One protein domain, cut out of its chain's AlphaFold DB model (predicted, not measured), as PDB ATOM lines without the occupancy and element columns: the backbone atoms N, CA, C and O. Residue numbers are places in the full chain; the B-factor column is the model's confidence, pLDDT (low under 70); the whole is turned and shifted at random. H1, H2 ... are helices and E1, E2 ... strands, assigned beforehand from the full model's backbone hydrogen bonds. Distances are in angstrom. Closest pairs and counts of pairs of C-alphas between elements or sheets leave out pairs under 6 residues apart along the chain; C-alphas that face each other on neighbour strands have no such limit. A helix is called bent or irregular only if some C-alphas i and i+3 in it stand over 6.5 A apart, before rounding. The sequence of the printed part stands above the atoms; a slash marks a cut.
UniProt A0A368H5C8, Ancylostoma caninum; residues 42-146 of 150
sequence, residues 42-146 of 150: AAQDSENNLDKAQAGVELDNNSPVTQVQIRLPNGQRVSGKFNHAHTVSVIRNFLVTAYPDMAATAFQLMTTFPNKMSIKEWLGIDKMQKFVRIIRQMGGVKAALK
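Overview. This is residues 42 to 146 of the 150 residues of a protein of Ancylostoma caninum (UniProt A0A368H5C8). This is a small head with a long arm: the head holds the hairpin E1 and E2, with H1 beside E2, H2 over E2 and the short H3 at the corner, while the arm leads away through H4 and H5 to H6. The arm makes the length, and residues 112 to 131 stick out free. The 105 printed residues hold six named helices and two named strands, in the order H1 E1 E2 H2 H3 H4 H5 H6, with an antiparallel two-stranded sheet; the class is mixed. The whole is extended, with a radius of gyration of the C-alphas of 24.1 A and spans of 80 by 30 by 20 A.

Along the chain. Find C-alpha 42 at (111.334, 137.017, 165.773); from there H1 runs 20.5 A to residue 55. E1, residues 65 to 71, and E2, residues 77 to 83, each measure 19.6 A. Next come H2, residues 88 to 98, 15.4 A, and H3, residues 100 to 103, 5.2 A. H4, residues 119 to 123, 8.2 A, is neither bent nor irregular, but only just: C-alphas 120 and 123 are 6.4 A apart. H5, residues 126 to 137, measures 16.6 A, and H6, residues 141 to 144, 5.4 A, ends at C-alpha 144, (181.365, 161.021, 176.954).

Arrangement. In the hairpin, look at N 66 and O 82, 2.7 A apart, within hydrogen-bond range. H1 and H2 touch at a steep tilt of 42 degrees, opposite ways; their closest C-alphas, of Asn 49 and Ala 98, are 4.7 A apart. E2 and H2 are near each other, with 8 pairs of C-alphas within 10 A. H2 and H3 only just touch, with 3 pairs of C-alphas within 8 A, and only at the corner; the closest are Val 96 and Ala 103, 5.1 A. H4 and H5 meet only through their link. H5 and H6 are close but not clearly touching, the closest C-alphas being those of Ile 135 and Val 141, 6.5 A. In H1, H2 and H5 every O i to N i+4 pair is within hydrogen-bond range; H4 has 0 of 1, and 1 of 2 O i to N i+3 pairs, while H3 and H6 are too short for an i+4 pair.

Size, cuts and confidence. The C-alphas farthest apart, of Ala 42 and Lys 146, are 80.7 A apart. The printed part has no cut, and the link from H3 to H4, 15 residues, is long. Mean pLDDT of the printed part is 75.8; residues 42 to 46 and 113 to 146 are under 70.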
ATOM      1  N   ALA A  42     110.460 136.065 166.465       52.03
ATOM      2  CA  ALA A  42     111.334 137.017 165.773       52.03
ATOM      3  C   ALA A  42     112.845 136.798 166.030       52.03
ATOM      4  O   ALA A  42     113.680 137.211 165.221       52.03
ATOM      5  N   ALA A  43     113.218 136.160 167.146       52.41
ATOM      6  CA  ALA A  43     114.621 135.871 167.452       52.41
ATOM      7  C   ALA A  43     115.170 134.718 166.591       52.41
ATOM      8  O   ALA A  43     116.293 134.808 166.106       52.41
ATOM      9  N   GLN A  44     114.356 133.689 166.319       55.69
ATOM     10  CA  GLN A  44     114.795 132.544 165.513       55.69
ATOM     11  C   GLN A  44     115.008 132.900 164.041       55.69
ATOM     12  O   GLN A  44     115.960 132.417 163.427       55.69
ATOM     13  N   ASP A  45     114.174 133.772 163.472       63.00
ATOM     14  CA  ASP A  45     114.397 134.266 162.109       63.00
ATOM     15  C   ASP A  45     115.682 135.098 162.030       63.00
ATOM     16  O   ASP A  45     116.442 134.987 161.068       63.00
ATOM     17  N   SER A  46     115.971 135.888 163.067       67.06
ATOM     18  CA  SER A  46     117.192 136.696 163.133       67.06
ATOM     19  C   SER A  46     118.452 135.822 163.166       67.06
ATOM     20  O   SER A  46     119.386 136.088 162.416       67.06
ATOM     21  N   GLU A  47     118.473 134.744 163.957       74.69
ATOM     22  CA  GLU A  47     119.605 133.802 164.008       74.69
ATOM     23  C   GLU A  47     119.866 133.128 162.647       74.69
ATOM     24  O   GLU A  47     120.991 133.139 162.150       74.69
ATOM     25  N   ASN A  48     118.821 132.622 161.985       80.38
ATOM     26  CA  ASN A  48     118.969 131.980 160.676       80.38
ATOM     27  C   ASN A  48     119.462 132.956 159.591       80.38
ATOM     28  O   ASN A  48     120.212 132.574 158.690       80.38
ATOM     29  N   ASN A  49     119.035 134.221 159.648       82.94
ATOM     30  CA  ASN A  49     119.504 135.252 158.723       82.94
ATOM     31  C   ASN A  49     120.943 135.690 159.026       82.94
ATOM     32  O   ASN A  49     121.681 136.012 158.096       82.94
ATOM     33  N   LEU A  50     121.373 135.640 160.289       86.06
ATOM     34  CA  LEU A  50     122.762 135.885 160.679       86.06
ATOM     35  C   LEU A  50     123.713 134.827 160.124       86.06
ATOM     36  O   LEU A  50     124.759 135.185 159.586       86.06
ATOM     37  N   ASP A  51     123.338 133.549 160.191       85.56
ATOM     38  CA  ASP A  51     124.149 132.466 159.628       85.56
ATOM     39  C   ASP A  51     124.282 132.596 158.106       85.56
ATOM     40  O   ASP A  51     125.375 132.463 157.555       85.56
ATOM     41  N   LYS A  52     123.189 132.953 157.419       86.50
ATOM     42  CA  LYS A  52     123.210 133.255 155.977       86.50
ATOM     43  C   LYS A  52     124.077 134.468 155.656       86.50
ATOM     44  O   LYS A  52     124.851 134.435 154.703       86.50
ATOM     45  N   ALA A  53     123.964 135.533 156.448       87.38
ATOM     46  CA  ALA A  53     124.772 136.732 156.279       87.38
ATOM     47  C   ALA A  53     126.260 136.430 156.487       87.38
ATOM     48  O   ALA A  53     127.086 136.917 155.721       87.38
ATOM     49  N   GLN A  54     126.599 135.589 157.469       88.06
ATOM     50  CA  GLN A  54     127.968 135.154 157.728       88.06
ATOM     51  C   GLN A  54     128.505 134.261 156.604       88.06
ATOM     52  O   GLN A  54     129.654 134.418 156.208       88.06
ATOM     53  N   ALA A  55     127.689 133.357 156.058       86.06
ATOM     54  CA  ALA A  55     128.076 132.528 154.917       86.06
ATOM     55  C   ALA A  55     128.345 133.358 153.648       86.06
ATOM     56  O   ALA A  55     129.155 132.962 152.816       86.06
ATOM     57  N   GLY A  56     127.693 134.518 153.511       84.31
ATOM     58  CA  GLY A  56     127.965 135.482 152.442       84.31
ATOM     59  C   GLY A  56     129.254 136.294 152.629       84.31
ATOM     60  O   GLY A  56     129.657 137.006 151.711       84.31
ATOM     61  N   VAL A  57     129.904 136.214 153.794       86.94
ATOM     62  CA  VAL A  57     131.210 136.832 154.038       86.94
ATOM     63  C   VAL A  57     132.290 135.822 153.664       86.94
ATOM     64  O   VAL A  57     132.466 134.811 154.339       86.94
ATOM     65  N   GLU A  58     133.052 136.105 152.610       86.94
ATOM     66  CA  GLU A  58     134.190 135.261 152.237       86.94
ATOM     67  C   GLU A  58     135.281 135.335 153.314       86.94
ATOM     68  O   GLU A  58     135.900 136.381 153.539       86.94
ATOM     69  N   LEU A  59     135.501 134.223 154.014       87.06
ATOM     70  CA  LEU A  59     136.545 134.087 155.024       87.06
ATOM     71  C   LEU A  59     137.737 133.341 154.426       87.06
ATOM     72  O   LEU A  59     137.654 132.156 154.115       87.06
ATOM     73  N   ASP A  60     138.862 134.037 154.300       88.31
ATOM     74  CA  ASP A  60     140.157 133.419 154.017       88.31
ATOM     75  C   ASP A  60     140.815 132.964 155.329       88.31
ATOM     76  O   ASP A  60     141.134 133.788 156.187       88.31
ATOM     77  N   ASN A  61     141.031 131.653 155.467       85.31
ATOM     78  CA  ASN A  61     141.640 131.037 156.650       85.31
ATOM     79  C   ASN A  61     143.151 131.298 156.767       85.31
ATOM     80  O   ASN A  61     143.735 131.018 157.812       85.31
ATOM     81  N   ASN A  62     143.795 131.799 155.708       89.38
ATOM     82  CA  ASN A  62     145.219 132.133 155.719       89.38
ATOM     83  C   ASN A  62     145.494 133.542 156.279       89.38
ATOM     84  O   ASN A  62     146.636 133.906 156.561       89.38
ATOM     85  N   SER A  63     144.439 134.337 156.449       88.56
ATOM     86  CA  SER A  63     144.488 135.697 156.973       88.56
ATOM     87  C   SER A  63     143.995 135.746 158.426       88.56
ATOM     88  O   SER A  63     143.183 134.918 158.837       88.56
ATOM     89  N   PRO A  64     144.438 136.726 159.235       90.62
ATOM     90  CA  PRO A  64     143.928 136.884 160.591       90.62
ATOM     91  C   PRO A  64     142.429 137.222 160.577       90.62
ATOM     92  O   PRO A  64     141.998 138.210 159.968       90.62
ATOM     93  N   VAL A  65     141.654 136.392 161.280       93.06
ATOM     94  CA  VAL A  65     140.208 136.546 161.475       93.06
ATOM     95  C   VAL A  65     139.952 137.317 162.769       93.06
ATOM     96  O   VAL A  65     140.464 136.968 163.832       93.06
ATOM     97  N   THR A  66     139.107 138.339 162.699       91.31
ATOM     98  CA  THR A  66     138.582 139.087 163.840       91.31
ATOM     99  C   THR A  66     137.092 138.872 164.011       91.31
ATOM    100  O   THR A  66     136.321 138.776 163.058       91.31
ATOM    101  N   GLN A  67     136.663 138.832 165.268       92.19
ATOM    102  CA  GLN A  67     135.252 138.856 165.612       92.19
ATOM    103  C   GLN A  67     134.844 140.292 165.934       92.19
ATOM    104  O   GLN A  67     135.392 140.915 166.843       92.19
ATOM    105  N   VAL A  68     133.871 140.811 165.191       90.38
ATOM    106  CA  VAL A  68     133.346 142.165 165.368       90.38
ATOM    107  C   VAL A  68     131.981 142.068 166.029       90.38
ATOM    108  O   VAL A  68     131.067 141.435 165.501       90.38
ATOM    109  N   GLN A  69     131.843 142.709 167.189       91.44
ATOM    110  CA  GLN A  69     130.563 142.859 167.869       91.44
ATOM    111  C   GLN A  69     129.948 144.214 167.526       91.44
ATOM    112  O   GLN A  69     130.538 145.268 167.757       91.44
ATOM    113  N   ILE A  70     128.737 144.173 166.993       90.56
ATOM    114  CA  ILE A  70     127.984 145.314 166.499       90.56
ATOM    115  C   ILE A  70     126.793 145.516 167.424       90.56
ATOM    116  O   ILE A  70     126.074 144.576 167.762       90.56
ATOM    117  N   ARG A  71     126.583 146.759 167.850       90.38
ATOM    118  CA  ARG A  71     125.425 147.137 168.655       90.38
ATOM    119  C   ARG A  71     124.392 147.815 167.769       90.38
ATOM    120  O   ARG A  71     124.702 148.806 167.115       90.38
ATOM    121  N   LEU A  72     123.182 147.276 167.772       89.44
ATOM    122  CA  LEU A  72     122.063 147.767 166.982       89.44
ATOM    123  C   LEU A  72     121.300 148.867 167.752       89.44
ATOM    124  O   LEU A  72     121.354 148.912 168.987       89.44
ATOM    125  N   PRO A  73     120.559 149.750 167.053       85.56
ATOM    126  CA  PRO A  73     119.734 150.789 167.669       85.56
ATOM    127  C   PRO A  73     118.578 150.220 168.503       85.56
ATOM    128  O   PRO A  73     118.155 150.854 169.464       85.56
ATOM    129  N   ASN A  74     118.122 148.998 168.207       83.69
ATOM    130  CA  ASN A  74     117.149 148.266 169.027       83.69
ATOM    131  C   ASN A  74     117.735 147.772 170.373       83.69
ATOM    132  O   ASN A  74     117.032 147.153 171.165       83.69
ATOM    133  N   GLY A  75     119.024 148.021 170.634       83.62
ATOM    134  CA  GLY A  75     119.725 147.616 171.848       83.62
ATOM    135  C   GLY A  75     120.319 146.207 171.801       83.62
ATOM    136  O   GLY A  75     121.142 145.889 172.665       83.62
ATOM    137  N   GLN A  76     119.975 145.397 170.795       87.69
ATOM    138  CA  GLN A  76     120.556 144.071 170.604       87.69
ATOM    139  C   GLN A  76     122.015 144.156 170.147       87.69
ATOM    140  O   GLN A  76     122.493 145.170 169.626       87.69
ATOM    141  N   ARG A  77     122.747 143.066 170.383       89.56
ATOM    142  CA  ARG A  77     124.142 142.912 169.979       89.56
ATOM    143  C   ARG A  77     124.246 141.744 169.023       89.56
ATOM    144  O   ARG A  77     123.688 140.688 169.287       89.56
ATOM    145  N   VAL A  78     125.008 141.943 167.965       90.69
ATOM    146  CA  VAL A  78     125.219 140.975 166.896       90.69
ATOM    147  C   VAL A  78     126.709 140.799 166.715       90.69
ATOM    148  O   VAL A  78     127.452 141.775 166.772       90.69
ATOM    149  N   SER A  79     127.171 139.573 166.515       91.56
ATOM    150  CA  SER A  79     128.584 139.298 166.271       91.56
ATOM    151  C   SER A  79     128.781 138.635 164.918       91.56
ATOM    152  O   SER A  79     128.143 137.623 164.645       91.56
ATOM    153  N   GLY A  80     129.693 139.174 164.115       91.12
ATOM    154  CA  GLY A  80     130.149 138.571 162.862       91.12
ATOM    155  C   GLY A  80     131.652 138.296 162.908       91.12
ATOM    156  O   GLY A  80     132.374 138.873 163.727       91.12
ATOM    157  N   LYS A  81     132.122 137.391 162.049       93.25
ATOM    158  CA  LYS A  81     133.547 137.075 161.890       93.25
ATOM    159  C   LYS A  81     133.981 137.651 160.553       93.25
ATOM    160  O   LYS A  81     133.283 137.483 159.562       93.25
ATOM    161  N   PHE A  82     135.110 138.339 160.536       91.69
ATOM    162  CA  PHE A  82     135.607 139.046 159.367       91.69
ATOM    163  C   PHE A  82     137.128 138.962 159.326       91.69
ATOM    164  O   PHE A  82     137.777 138.847 160.358       91.69
ATOM    165  N   ASN A  83     137.710 139.079 158.144       92.56
ATOM    166  CA  ASN A  83     139.150 139.228 157.995       92.56
ATOM    167  C   ASN A  83     139.556 140.699 158.099       92.56
ATOM    168  O   ASN A  83     138.767 141.597 157.808       92.56
ATOM    169  N   HIS A  84     140.818 140.958 158.443       88.62
ATOM    170  CA  HIS A  84     141.352 142.327 158.528       88.62
ATOM    171  C   HIS A  84     141.328 143.088 157.191       88.62
ATOM    172  O   HIS A  84     141.359 144.315 157.185       88.62
ATOM    173  N   ALA A  85     141.301 142.369 156.065       90.06
ATOM    174  CA  ALA A  85     141.237 142.953 154.727       90.06
ATOM    175  C   ALA A  85     139.829 143.444 154.343       90.06
ATOM    176  O   ALA A  85     139.680 144.172 153.361       90.06
ATOM    177  N   HIS A  86     138.791 143.061 155.097       90.44
ATOM    178  CA  HIS A  86     137.414 143.423 154.774       90.44
ATOM    179  C   HIS A  86     137.132 144.896 155.045       90.44
ATOM    180  O   HIS A  86     137.581 145.487 156.027       90.44
ATOM    181  N   THR A  87     136.341 145.497 154.159       92.00
ATOM    182  CA  THR A  87     135.962 146.906 154.273       92.00
ATOM    183  C   THR A  87     134.706 147.084 155.121       92.00
ATOM    184  O   THR A  87     133.897 146.174 155.303       92.00
ATOM    185  N   VAL A  88     134.475 148.319 155.576       89.31
ATOM    186  CA  VAL A  88     133.250 148.699 156.300       89.31
ATOM    187  C   VAL A  88     131.984 148.438 155.466       89.31
ATOM    188  O   VAL A  88     130.917 148.203 156.031       89.31
ATOM    189  N   SER A  89     132.086 148.428 154.131       89.81
ATOM    190  CA  SER A  89     130.967 148.073 153.249       89.81
ATOM    191  C   SER A  89     130.513 146.629 153.446       89.81
ATOM    192  O   SER A  89     129.315 146.372 153.452       89.81
ATOM    193  N   VAL A  90     131.447 145.696 153.657       91.75
ATOM    194  CA  VAL A  90     131.126 144.281 153.906       91.75
ATOM    195  C   VAL A  90     130.332 144.145 155.203       91.75
ATOM    196  O   VAL A  90     129.319 143.458 155.239       91.75
ATOM    197  N   ILE A  91     130.728 144.881 156.245       90.38
ATOM    198  CA  ILE A  91     130.021 144.904 157.533       90.38
ATOM    199  C   ILE A  91     128.605 145.479 157.377       90.38
ATOM    200  O   ILE A  91     127.658 144.965 157.969       90.38
ATOM    201  N   ARG A  92     128.434 146.530 156.562       91.06
ATOM    202  CA  ARG A  92     127.099 147.067 156.253       91.06
ATOM    203  C   ARG A  92     126.236 146.041 155.526       91.06
ATOM    204  O   ARG A  92     125.092 145.851 155.920       91.06
ATOM    205  N   ASN A  93     126.785 145.368 154.518       91.31
ATOM    206  CA  ASN A  93     126.059 144.350 153.762       91.31
ATOM    207  C   ASN A  93     125.668 143.170 154.660       91.31
ATOM    208  O   ASN A  93     124.528 142.729 154.609       91.31
ATOM    209  N   PHE A  94     126.568 142.726 155.541       91.94
ATOM    210  CA  PHE A  94     126.272 141.714 156.555       91.94
ATOM    211  C   PHE A  94     125.059 142.104 157.415       91.94
ATOM    212  O   PHE A  94     124.153 141.296 157.605       91.94
ATOM    213  N   LEU A  95     124.992 143.356 157.885       90.69
ATOM    214  CA  LEU A  95     123.860 143.838 158.682       90.69
ATOM    215  C   LEU A  95     122.557 143.916 157.887       90.69
ATOM    216  O   LEU A  95     121.514 143.577 158.428       90.69
ATOM    217  N   VAL A  96     122.614 144.348 156.629       90.12
ATOM    218  CA  VAL A  96     121.440 144.434 155.748       90.12
ATOM    219  C   VAL A  96     120.877 143.045 155.440       90.12
ATOM    220  O   VAL A  96     119.663 142.865 155.447       90.12
ATOM    221  N   THR A  97     121.744 142.054 155.223       89.88
ATOM    222  CA  THR A  97     121.334 140.662 154.995       89.88
ATOM    223  C   THR A  97     120.765 140.023 156.262       89.88
ATOM    224  O   THR A  97     119.782 139.291 156.191       89.88
ATOM    225  N   ALA A  98     121.362 140.304 157.422       88.44
ATOM    226  CA  ALA A  98     120.892 139.780 158.700       88.44
ATOM    227  C   ALA A  98     119.591 140.446 159.184       88.44
ATOM    228  O   ALA A  98     118.729 139.780 159.751       88.44
ATOM    229  N   TYR A  99     119.454 141.755 158.957       87.44
ATOM    230  CA  TYR A  99     118.325 142.579 159.385       87.44
ATOM    231  C   TYR A  99     117.778 143.366 158.190       87.44
ATOM    232  O   TYR A  99     118.180 144.517 157.977       87.44
ATOM    233  N   PRO A 100     116.833 142.790 157.426       85.88
ATOM    234  CA  PRO A 100     116.263 143.455 156.256       85.88
ATOM    235  C   PRO A 100     115.571 144.782 156.612       85.88
ATOM    236  O   PRO A 100     115.569 145.706 155.803       85.88
ATOM    237  N   ASP A 101     115.089 144.938 157.847       85.62
ATOM    238  CA  ASP A 101     114.527 146.198 158.355       85.62
ATOM    239  C   ASP A 101     115.533 147.364 158.308       85.62
ATOM    240  O   ASP A 101     115.157 148.524 158.127       85.62
ATOM    241  N   MET A 102     116.834 147.076 158.432       81.31
ATOM    242  CA  MET A 102     117.881 148.094 158.320       81.31
ATOM    243  C   MET A 102     118.205 148.476 156.881       81.31
ATOM    244  O   MET A 102     118.777 149.540 156.668       81.31
ATOM    245  N   ALA A 103     117.813 147.666 155.894       83.50
ATOM    246  CA  ALA A 103     118.011 147.988 154.483       83.50
ATOM    247  C   ALA A 103     117.287 149.284 154.087       83.50
ATOM    248  O   ALA A 103     117.785 150.059 153.274       83.50
ATOM    249  N   ALA A 104     116.118 149.525 154.688       82.81
ATOM    250  CA  ALA A 104     115.280 150.684 154.403       82.81
ATOM    251  C   ALA A 104     115.696 151.951 155.172       82.81
ATOM    252  O   ALA A 104     115.205 153.039 154.869       82.81
ATOM    253  N   THR A 105     116.578 151.839 156.171       85.25
ATOM    254  CA  THR A 105     116.925 152.954 157.063       85.25
ATOM    255  C   THR A 105     118.365 153.410 156.854       85.25
ATOM    256  O   THR A 105     119.293 152.616 156.741       85.25
ATOM    257  N   ALA A 106     118.580 154.726 156.811       87.75
ATOM    258  CA  ALA A 106     119.930 155.272 156.765       87.75
ATOM    259  C   ALA A 106     120.585 155.149 158.148       87.75
ATOM    260  O   ALA A 106     120.102 155.723 159.122       87.75
ATOM    261  N   PHE A 107     121.711 154.436 158.233       89.00
ATOM    262  CA  PHE A 107     122.482 154.294 159.469       89.00
ATOM    263  C   PHE A 107     123.979 154.536 159.244       89.00
ATOM    264  O   PHE A 107     124.510 154.420 158.135       89.00
ATOM    265  N   GLN A 108     124.683 154.865 160.327       89.00
ATOM    266  CA  GLN A 108     126.134 155.024 160.344       89.00
ATOM    267  C   GLN A 108     126.747 154.116 161.409       89.00
ATOM    268  O   GLN A 108     126.235 154.002 162.518       89.00
ATOM    269  N   LEU A 109     127.869 153.488 161.066       88.75
ATOM    270  CA  LEU A 109     128.659 152.696 162.001       88.75
ATOM    271  C   LEU A 109     129.606 153.619 162.768       88.75
ATOM    272  O   LEU A 109     130.342 154.399 162.162       88.75
ATOM    273  N   MET A 110     129.586 153.517 164.094       86.19
ATOM    274  CA  MET A 110     130.465 154.264 164.991       86.19
ATOM    275  C   MET A 110     131.233 153.283 165.877       86.19
ATOM    276  O   MET A 110     130.664 152.306 166.359       86.19
ATOM    277  N   THR A 111     132.519 153.552 166.100       86.25
ATOM    278  CA  THR A 111     133.336 152.824 167.079       86.25
ATOM    279  C   THR A 111     133.427 153.620 168.379       86.25
ATOM    280  O   THR A 111     133.480 154.850 168.369       86.25
ATOM    281  N   THR A 112     133.429 152.920 169.511       75.00
ATOM    282  CA  THR A 112     133.558 153.516 170.848       75.00
ATOM    283  C   THR A 112     135.014 153.694 171.279       75.00
ATOM    284  O   THR A 112     135.285 154.500 172.164       75.00
ATOM    285  N   PHE A 113     135.957 153.001 170.634       61.66
ATOM    286  CA  PHE A 113     137.381 153.037 170.964       61.66
ATOM    287  C   PHE A 113     138.262 153.104 169.708       61.66
ATOM    288  O   PHE A 113     138.055 152.340 168.765       61.66
ATOM    289  N   PRO A 114     139.327 153.916 169.739       54.69
ATOM    290  CA  PRO A 114     139.332 155.329 170.084       54.69
ATOM    291  C   PRO A 114     139.028 156.197 168.850       54.69
ATOM    292  O   PRO A 114     139.605 156.028 167.774       54.69
ATOM    293  N   ASN A 115     138.170 157.202 169.038       52.41
ATOM    294  CA  ASN A 115     138.034 158.320 168.110       52.41
ATOM    295  C   ASN A 115     139.322 159.159 168.168       52.41
ATOM    296  O   ASN A 115     139.512 159.940 169.094       52.41
ATOM    297  N   LYS A 116     140.191 158.972 167.166       53.50
ATOM    298  CA  LYS A 116     141.496 159.632 166.972       53.50
ATOM    299  C   LYS A 116     142.551 159.265 168.029       53.50
ATOM    300  O   LYS A 116     142.644 159.884 169.084       53.50
ATOM    301  N   MET A 117     143.426 158.314 167.688       37.12
ATOM    302  CA  MET A 117     144.737 158.181 168.333       37.12
ATOM    303  C   MET A 117     145.469 159.521 168.228       37.12
ATOM    304  O   MET A 117     145.872 159.943 167.142       37.12
ATOM    305  N   SER A 118     145.635 160.214 169.352       36.94
ATOM    306  CA  SER A 118     146.580 161.315 169.423       36.94
ATOM    307  C   SER A 118     147.961 160.768 169.075       36.94
ATOM    308  O   SER A 118     148.457 159.862 169.739       36.94
ATOM    309  N   ILE A 119     148.597 161.373 168.079       47.06
ATOM    310  CA  ILE A 119     149.977 161.176 167.601       47.06
ATOM    311  C   ILE A 119     151.071 161.205 168.702       47.06
ATOM    312  O   ILE A 119     152.250 161.011 168.419       47.06
ATOM    313  N   LYS A 120     150.705 161.382 169.978       46.25
ATOM    314  CA  LYS A 120     151.601 161.328 171.140       46.25
ATOM    315  C   LYS A 120     152.139 159.926 171.457       46.25
ATOM    316  O   LYS A 120     153.195 159.842 172.076       46.25
ATOM    317  N   GLU A 121     151.498 158.849 170.996       48.16
ATOM    318  CA  GLU A 121     152.006 157.479 171.203       48.16
ATOM    319  C   GLU A 121     153.211 157.141 170.296       48.16
ATOM    320  O   GLU A 121     153.985 156.241 170.601       48.16
ATOM    321  N   TRP A 122     153.430 157.874 169.195       45.16
ATOM    322  CA  TRP A 122     154.439 157.507 168.184       45.16
ATOM    323  C   TRP A 122     155.881 157.928 168.522       45.16
ATOM    324  O   TRP A 122     156.802 157.719 167.734       45.16
ATOM    325  N   LEU A 123     156.105 158.523 169.698       54.25
ATOM    326  CA  LEU A 123     157.435 158.973 170.128       54.25
ATOM    327  C   LEU A 123     157.764 158.645 171.596       54.25
ATOM    328  O   LEU A 123     158.786 159.103 172.112       54.25
ATOM    329  N   GLY A 124     156.910 157.879 172.275       61.38
ATOM    330  CA  GLY A 124     157.008 157.624 173.707       61.38
ATOM    331  C   GLY A 124     157.897 156.429 174.047       61.38
ATOM    332  O   GLY A 124     157.666 155.321 173.589       61.38
ATOM    333  N   ILE A 125     158.873 156.656 174.927       58.59
ATOM    334  CA  ILE A 125     159.570 155.654 175.756       58.59
ATOM    335  C   ILE A 125     160.649 154.818 175.040       58.59
ATOM    336  O   ILE A 125     161.774 154.763 175.544       58.59
ATOM    337  N   ASP A 126     160.409 154.268 173.849       59.97
ATOM    338  CA  ASP A 126     161.375 153.341 173.224       59.97
ATOM    339  C   ASP A 126     162.671 154.017 172.747       59.97
ATOM    340  O   ASP A 126     163.771 153.470 172.898       59.97
ATOM    341  N   LYS A 127     162.590 155.261 172.251       59.09
ATOM    342  CA  LYS A 127     163.792 156.053 171.924       59.09
ATOM    343  C   LYS A 127     164.575 156.461 173.175       59.09
ATOM    344  O   LYS A 127     165.804 156.454 173.139       59.09
ATOM    345  N   MET A 128     163.889 156.755 174.282       55.59
ATOM    346  CA  MET A 128     164.525 157.119 175.556       55.59
ATOM    347  C   MET A 128     165.229 155.924 176.208       55.59
ATOM    348  O   MET A 128     166.352 156.070 176.688       55.59
ATOM    349  N   GLN A 129     164.645 154.724 176.144       61.41
ATOM    350  CA  GLN A 129     165.291 153.495 176.621       61.41
ATOM    351  C   GLN A 129     166.547 153.158 175.809       61.41
ATOM    352  O   GLN A 129     167.577 152.787 176.375       61.41
ATOM    353  N   LYS A 130     166.514 153.364 174.485       61.44
ATOM    354  CA  LYS A 130     167.691 153.177 173.623       61.44
ATOM    355  C   LYS A 130     168.809 154.174 173.959       61.44
ATOM    356  O   LYS A 130     169.970 153.777 174.021       61.44
ATOM    357  N   PHE A 131     168.468 155.430 174.264       58.00
ATOM    358  CA  PHE A 131     169.434 156.465 174.657       58.00
ATOM    359  C   PHE A 131     170.073 156.191 176.031       58.00
ATOM    360  O   PHE A 131     171.293 156.277 176.176       58.00
ATOM    361  N   VAL A 132     169.281 155.767 177.024       65.19
ATOM    362  CA  VAL A 132     169.785 155.369 178.353       65.19
ATOM    363  C   VAL A 132     170.701 154.142 178.254       65.19
ATOM    364  O   VAL A 132     171.740 154.086 178.915       65.19
ATOM    365  N   ARG A 133     170.378 153.181 177.379       63.38
ATOM    366  CA  ARG A 133     171.206 151.987 177.147       63.38
ATOM    367  C   ARG A 133     172.561 152.329 176.520       63.38
ATOM    368  O   ARG A 133     173.566 151.761 176.937       63.38
ATOM    369  N   ILE A 134     172.601 153.297 175.599       60.03
ATOM    370  CA  ILE A 134     173.840 153.798 174.974       60.03
ATOM    371  C   ILE A 134     174.716 154.534 176.001       60.03
ATOM    372  O   ILE A 134     175.914 154.271 176.089       60.03
ATOM    373  N   ILE A 135     174.124 155.386 176.847       58.72
ATOM    374  CA  ILE A 135     174.853 156.107 177.908       58.72
ATOM    375  C   ILE A 135     175.427 155.136 178.958       58.72
ATOM    376  O   ILE A 135     176.507 155.375 179.506       58.72
ATOM    377  N   ARG A 136     174.752 154.007 179.206       60.84
ATOM    378  CA  ARG A 136     175.233 152.952 180.113       60.84
ATOM    379  C   ARG A 136     176.338 152.088 179.496       60.84
ATOM    380  O   ARG A 136     177.248 151.685 180.210       60.84
ATOM    381  N   GLN A 137     176.291 151.842 178.186       58.38
ATOM    382  CA  GLN A 137     177.319 151.088 177.457       58.38
ATOM    383  C   GLN A 137     178.621 151.889 177.269       58.38
ATOM    384  O   GLN A 137     179.694 151.300 177.197       58.38
ATOM    385  N   MET A 138     178.549 153.226 177.260       52.84
ATOM    386  CA  MET A 138     179.717 154.117 177.163       52.84
ATOM    387  C   MET A 138     180.388 154.464 178.509       52.84
ATOM    388  O   MET A 138     181.243 155.346 178.548       52.84
ATOM    389  N   GLY A 139     180.051 153.780 179.611       58.84
ATOM    390  CA  GLY A 139     180.749 153.962 180.895       58.84
ATOM    391  C   GLY A 139     180.333 155.207 181.694       58.84
ATOM    392  O   GLY A 139     181.086 155.677 182.545       58.84
ATOM    393  N   GLY A 140     179.129 155.737 181.448       56.09
ATOM    394  CA  GLY A 140     178.571 156.881 182.172       56.09
ATOM    395  C   GLY A 140     178.943 158.247 181.579       56.09
ATOM    396  O   GLY A 140     179.922 158.415 180.855       56.09
ATOM    397  N   VAL A 141     178.139 159.264 181.908       54.50
ATOM    398  CA  VAL A 141     178.166 160.615 181.302       54.50
ATOM    399  C   VAL A 141     179.532 161.317 181.443       54.50
ATOM    400  O   VAL A 141     179.888 162.151 180.613       54.50
ATOM    401  N   LYS A 142     180.349 160.932 182.438       51.16
ATOM    402  CA  LYS A 142     181.700 161.484 182.654       51.16
ATOM    403  C   LYS A 142     182.718 161.077 181.577       51.16
ATOM    404  O   LYS A 142     183.665 161.824 181.348       51.16
ATOM    405  N   ALA A 143     182.530 159.943 180.894       52.03
ATOM    406  CA  ALA A 143     183.430 159.501 179.824       52.03
ATOM    407  C   ALA A 143     183.099 160.150 178.466       52.03
ATOM    408  O   ALA A 143     183.991 160.380 177.648       52.03
ATOM    409  N   ALA A 144     181.829 160.499 178.238       54.94
ATOM    410  CA  ALA A 144     181.365 161.021 176.954       54.94
ATOM    411  C   ALA A 144     181.860 162.447 176.642       54.94
ATOM    412  O   ALA A 144     181.938 162.810 175.472       54.94
ATOM    413  N   LEU A 145     182.247 163.239 177.651       55.06
ATOM    414  CA  LEU A 145     182.757 164.601 177.436       55.06
ATOM    415  C   LEU A 145     184.287 164.727 177.353       55.06
ATOM    416  O   LEU A 145     184.771 165.832 177.122       55.06
ATOM    417  N   LYS A 146     185.067 163.640 177.476       51.78
ATOM    418  CA  LYS A 146     186.544 163.728 177.446       51.78
ATOM    419  C   LYS A 146     187.210 163.315 176.126       51.78
ATOM    420  O   LYS A 146     188.411 163.481 175.996       51.78
TER     421      LYS A 146